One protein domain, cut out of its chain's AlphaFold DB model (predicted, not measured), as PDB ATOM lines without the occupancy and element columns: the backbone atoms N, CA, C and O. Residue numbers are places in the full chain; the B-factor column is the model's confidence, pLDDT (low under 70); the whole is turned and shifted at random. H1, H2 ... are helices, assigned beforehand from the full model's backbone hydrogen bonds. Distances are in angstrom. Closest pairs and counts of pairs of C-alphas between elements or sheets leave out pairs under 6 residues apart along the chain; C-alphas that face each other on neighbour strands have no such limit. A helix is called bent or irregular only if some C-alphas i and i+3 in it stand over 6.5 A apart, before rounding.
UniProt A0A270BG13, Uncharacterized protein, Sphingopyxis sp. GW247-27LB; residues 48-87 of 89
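Overview. This is residues 48 to 87 of the 89 residues of an uncharacterized protein of Sphingopyxis sp. GW247-27LB (UniProt A0A270BG13). One long, straight helix, H2, makes the length of a rod, and a much shorter helix, H1, folds back beside its first residues like the point of a hook. Residues 68 to 87, of which 68 to 85 belong to H2, stick out free of the rest as a long arm. The printed part has 40 residues with two named helices, H1 then H2 along the chain, and no named strand; its class is all helix. It is only just extended, close to loose, with a radius of gyration of the C-alphas of 13.6 A and spans of 42 by 18 by 5 A.

Along the chain. H2 covers residues 61 to 85 and measures 36.0 A from first to last C-alpha. It begins at C-alpha 61, at (5.858, 1.944, -19.401), and ends at C-alpha 85, at (10.408, -13.011, 13.047). H1 covers residues 53 to 58, from C-alpha 53 at (8.436, 12.318, -9.800), and measures 8.6 A. Neither helix is bent or irregular.

Arrangement. H1 and H2 are close but not clearly touching, with 1 pair of C-alphas within 8 A. Their closest C-alphas, those of Trp 56 and Arg 64, are 7.2 A apart. The two helices run opposite ways at a steep tilt of 50 degrees, and their centres are 20.3 A apart. The link between them, two residues, is tight. In both H1 and H2 every O i to N i+4 pair is within hydrogen-bond range.

Size, cuts and confidence. The two C-alphas farthest apart are those of Ala 58 and Ser 87, at 42.4 A. The C-alphas of Asn 48 and Ser 87, the first and last printed, are 31.5 A apart. The printed part has no cut. The mean pLDDT of the printed part is 90.6, and residue 87 is under 70.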
ATOM      1  N   ASN A  48       7.619   6.177  -4.211       87.81
ATOM      2  CA  ASN A  48       7.899   7.612  -4.328       87.81
ATOM      3  C   ASN A  48       9.100   8.082  -3.491       87.81
ATOM      4  O   ASN A  48       9.698   9.099  -3.809       87.81
ATOM      5  N   GLN A  49       9.483   7.346  -2.443       89.75
ATOM      6  CA  GLN A  49      10.720   7.630  -1.707       89.75
ATOM      7  C   GLN A  49      11.972   7.170  -2.463       89.75
ATOM      8  O   GLN A  49      13.071   7.607  -2.144       89.75
ATOM      9  N   ARG A  50      11.826   6.266  -3.439       85.56
ATOM     10  CA  ARG A  50      12.951   5.674  -4.184       85.56
ATOM     11  C   ARG A  50      13.066   6.188  -5.613       85.56
ATOM     12  O   ARG A  50      14.097   5.982  -6.234       85.56
ATOM     13  N   ASN A  51      12.004   6.793  -6.133       89.69
ATOM     14  CA  ASN A  51      11.949   7.351  -7.475       89.69
ATOM     15  C   ASN A  51      11.302   8.726  -7.365       89.69
ATOM     16  O   ASN A  51      10.147   8.818  -6.939       89.69
ATOM     17  N   SER A  52      12.040   9.773  -7.739       92.12
ATOM     18  CA  SER A  52      11.455  11.112  -7.812       92.12
ATOM     19  C   SER A  52      10.352  11.148  -8.870       92.12
ATOM     20  O   SER A  52      10.288  10.295  -9.763       92.12
ATOM     21  N   GLN A  53       9.485  12.156  -8.798       91.56
ATOM     22  CA  GLN A  53       8.436  12.318  -9.800       91.56
ATOM     23  C   GLN A  53       9.025  12.536 -11.203       91.56
ATOM     24  O   GLN A  53       8.491  11.987 -12.167       91.56
ATOM     25  N   GLU A  54      10.142  13.267 -11.338       93.25
ATOM     26  CA  GLU A  54      10.798  13.430 -12.643       93.25
ATOM     27  C   GLU A  54      11.355  12.108 -13.169       93.25
ATOM     28  O   GLU A  54      11.133  11.778 -14.333       93.25
ATOM     29  N   GLN A  55      12.011  11.313 -12.317       93.25
ATOM     30  CA  GLN A  55      12.503   9.989 -12.705       93.25
ATOM     31  C   GLN A  55      11.358   9.076 -13.133       93.25
ATOM     32  O   GLN A  55      11.449   8.418 -14.166       93.25
ATOM     33  N   TRP A  56      10.263   9.053 -12.373       92.44
ATOM     34  CA  TRP A  56       9.083   8.262 -12.710       92.44
ATOM     35  C   TRP A  56       8.508   8.657 -14.071       92.44
ATOM     36  O   TRP A  56       8.186   7.796 -14.893       92.44
ATOM     37  N   ASN A  57       8.428   9.961 -14.338       94.62
ATOM     38  CA  ASN A  57       7.934  10.490 -15.601       94.62
ATOM     39  C   ASN A  57       8.869  10.158 -16.775       94.62
ATOM     40  O   ASN A  57       8.373   9.842 -17.854       94.62
ATOM     41  N   ALA A  58      10.186  10.147 -16.551       96.00
ATOM     42  CA  ALA A  58      11.192   9.788 -17.551       96.00
ATOM     43  C   ALA A  58      11.242   8.279 -17.877       96.00
ATOM     44  O   ALA A  58      11.775   7.894 -18.916       96.00
ATOM     45  N   MET A  59      10.691   7.414 -17.020       95.69
ATOM     46  CA  MET A  59      10.636   5.972 -17.274       95.69
ATOM     47  C   MET A  59       9.615   5.609 -18.353       95.69
ATOM     48  O   MET A  59       8.479   6.095 -18.359       95.69
ATOM     49  N   SER A  60       9.986   4.640 -19.188       96.81
ATOM     50  CA  SER A  60       9.064   3.947 -20.089       96.81
ATOM     51  C   SER A  60       8.017   3.128 -19.322       96.81
ATOM     52  O   SER A  60       8.214   2.742 -18.166       96.81
ATOM     53  N   HIS A  61       6.910   2.783 -19.988       94.94
ATOM     54  CA  HIS A  61       5.858   1.944 -19.401       94.94
ATOM     55  C   HIS A  61       6.384   0.602 -18.872       94.94
ATOM     56  O   HIS A  61       5.982   0.169 -17.792       94.94
ATOM     57  N   LYS A  62       7.323  -0.026 -19.593       96.31
ATOM     58  CA  LYS A  62       7.943  -1.288 -19.175       96.31
ATOM     59  C   LYS A  62       8.746  -1.120 -17.882       96.31
ATOM     60  O   LYS A  62       8.553  -1.886 -16.946       96.31
ATOM     61  N   GLN A  63       9.570  -0.076 -17.794       95.81
ATOM     62  CA  GLN A  63      10.361   0.210 -16.591       95.81
ATOM     63  C   GLN A  63       9.468   0.494 -15.377       95.81
ATOM     64  O   GLN A  63       9.726  -0.013 -14.288       95.81
ATOM     65  N   ARG A  64       8.367   1.239 -15.554       94.94
ATOM     66  CA  ARG A  64       7.395   1.465 -14.470       94.94
ATOM     67  C   ARG A  64       6.763   0.158 -13.987       94.94
ATOM     68  O   ARG A  64       6.598  -0.025 -12.782       94.94
ATOM     69  N   ALA A  65       6.437  -0.754 -14.907       95.44
ATOM     70  CA  ALA A  65       5.904  -2.071 -14.564       95.44
ATOM     71  C   ALA A  65       6.921  -2.911 -13.773       95.44
ATOM     72  O   ALA A  65       6.558  -3.523 -12.771       95.44
ATOM     73  N   GLU A  66       8.196  -2.884 -14.159       95.19
ATOM     74  CA  GLU A  66       9.278  -3.568 -13.438       95.19
ATOM     75  C   GLU A  66       9.475  -3.000 -12.025       95.19
ATOM     76  O   GLU A  66       9.576  -3.763 -11.063       95.19
ATOM     77  N   VAL A  67       9.449  -1.673 -11.858       95.06
ATOM     78  CA  VAL A  67       9.534  -1.033 -10.533       95.06
ATOM     79  C   VAL A  67       8.337  -1.413  -9.655       95.06
ATOM     80  O   VAL A  67       8.507  -1.714  -8.469       95.06
ATOM     81  N   ALA A  68       7.130  -1.445 -10.223       93.69
ATOM     82  CA  ALA A  68       5.934  -1.883  -9.510       93.69
ATOM     83  C   ALA A  68       6.021  -3.367  -9.105       93.69
ATOM     84  O   ALA A  68       5.732  -3.704  -7.953       93.69
ATOM     85  N   ALA A  69       6.485  -4.240 -10.002       94.44
ATOM     86  CA  ALA A  69       6.697  -5.658  -9.720       94.44
ATOM     87  C   ALA A  69       7.752  -5.868  -8.620       94.44
ATOM     88  O   ALA A  69       7.527  -6.623  -7.674       94.44
ATOM     89  N   ALA A  70       8.866  -5.133  -8.671       93.38
ATOM     90  CA  ALA A  70       9.888  -5.157  -7.629       93.38
ATOM     91  C   ALA A  70       9.330  -4.708  -6.267       93.38
ATOM     92  O   ALA A  70       9.666  -5.288  -5.232       93.38
ATOM     93  N   GLN A  71       8.445  -3.707  -6.240       94.38
ATOM     94  CA  GLN A  71       7.773  -3.296  -5.006       94.38
ATOM     95  C   GLN A  71       6.824  -4.379  -4.475       94.38
ATOM     96  O   GLN A  71       6.777  -4.602  -3.262       94.38
ATOM     97  N   ALA A  72       6.084  -5.057  -5.355       92.62
ATOM     98  CA  ALA A  72       5.214  -6.165  -4.970       92.62
ATOM     99  C   ALA A  72       6.020  -7.314  -4.344       92.62
ATOM    100  O   ALA A  72       5.686  -7.776  -3.254       92.62
ATOM    101  N   LEU A  73       7.144  -7.694  -4.958       93.69
ATOM    102  CA  LEU A  73       8.058  -8.710  -4.426       93.69
ATOM    103  C   LEU A  73       8.605  -8.340  -3.043       93.69
ATOM    104  O   LEU A  73       8.622  -9.172  -2.138       93.69
ATOM    105  N   ARG A  74       8.989  -7.075  -2.828       92.12
ATOM    106  CA  ARG A  74       9.424  -6.602  -1.503       92.12
ATOM    107  C   ARG A  74       8.332  -6.772  -0.448       92.12
ATOM    108  O   ARG A  74       8.643  -7.190   0.663       92.12
ATOM    109  N   ARG A  75       7.072  -6.475  -0.790       91.25
ATOM    110  CA  ARG A  75       5.913  -6.662   0.104       91.25
ATOM    111  C   ARG A  75       5.694  -8.121   0.475       91.25
ATOM    112  O   ARG A  75       5.514  -8.408   1.654       91.25
ATOM    113  N   LEU A  76       5.776  -9.022  -0.500       90.69
ATOM    114  CA  LEU A  76       5.670 -10.461  -0.256       90.69
ATOM    115  C   LEU A  76       6.788 -10.953   0.674       90.69
ATOM    116  O   LEU A  76       6.511 -11.587   1.691       90.69
ATOM    117  N   ASN A  77       8.035 -10.573   0.391       90.88
ATOM    118  CA  ASN A  77       9.186 -10.981   1.199       90.88
ATOM    119  C   ASN A  77       9.145 -10.406   2.620       90.88
ATOM    120  O   ASN A  77       9.539 -11.083   3.563       90.88
ATOM    121  N   HIS A  78       8.646  -9.182   2.801       90.62
ATOM    122  CA  HIS A  78       8.466  -8.606   4.133       90.62
ATOM    123  C   HIS A  78       7.413  -9.353   4.951       90.62
ATOM    124  O   HIS A  78       7.624  -9.554   6.140       90.62
ATOM    125  N   GLY A  79       6.313  -9.798   4.333       85.88
ATOM    126  CA  GLY A  79       5.323 -10.642   5.007       85.88
ATOM    127  C   GLY A  79       5.933 -11.957   5.498       85.88
ATOM    128  O   GLY A  79       5.740 -12.328   6.651       85.88
ATOM    129  N   ALA A  80       6.743 -12.607   4.657       86.56
ATOM    130  CA  ALA A  80       7.471 -13.818   5.033       86.56
ATOM    131  C   ALA A  80       8.503 -13.561   6.146       86.56
ATOM    132  O   ALA A  80       8.568 -14.319   7.110       86.56
ATOM    133  N   ALA A  81       9.271 -12.470   6.055       86.81
ATOM    134  CA  ALA A  81      10.241 -12.085   7.078       86.81
ATOM    135  C   ALA A  81       9.567 -11.734   8.411       86.81
ATOM    136  O   ALA A  81      10.075 -12.091   9.469       86.81
ATOM    137  N   LEU A  82       8.408 -11.070   8.370       85.75
ATOM    138  CA  LEU A  82       7.622 -10.766   9.560       85.75
ATOM    139  C   LEU A  82       7.099 -12.053  10.198       85.75
ATOM    140  O   LEU A  82       7.284 -12.234  11.393       85.75
ATOM    141  N   ALA A  83       6.521 -12.958   9.404       83.06
ATOM    142  CA  ALA A  83       6.050 -14.254   9.884       83.06
ATOM    143  C   ALA A  83       7.183 -15.087  10.506       83.06
ATOM    144  O   ALA A  83       6.990 -15.692  11.556       83.06
ATOM    145  N   ALA A  84       8.375 -15.078   9.900       82.62
ATOM    146  CA  ALA A  84       9.558 -15.732  10.455       82.62
ATOM    147  C   ALA A  84       9.982 -15.091  11.787       82.62
ATOM    148  O   ALA A  84      10.182 -15.801  12.772       82.62
ATOM    149  N   ALA A  85      10.039 -13.757  11.845       80.31
ATOM    150  CA  ALA A  85      10.408 -13.011  13.047       80.31
ATOM    151  C   ALA A  85       9.419 -13.192  14.208       80.31
ATOM    152  O   ALA A  85       9.820 -13.048  15.357       80.31
ATOM    153  N   THR A  86       8.150 -13.504  13.925       77.88
ATOM    154  CA  THR A  86       7.102 -13.735  14.932       77.88
ATOM    155  C   THR A  86       6.789 -15.213  15.158       77.88
ATOM    156  O   THR A  86       5.855 -15.526  15.885       77.88
ATOM    157  N   SER A  87       7.502 -16.142  14.520       69.50
ATOM    158  CA  SER A  87       7.171 -17.576  14.602       69.50
ATOM    159  C   SER A  87       7.470 -18.206  15.970       69.50
ATOM    160  O   SER A  87       6.973 -19.290  16.259       69.50
TER     161      SER A  87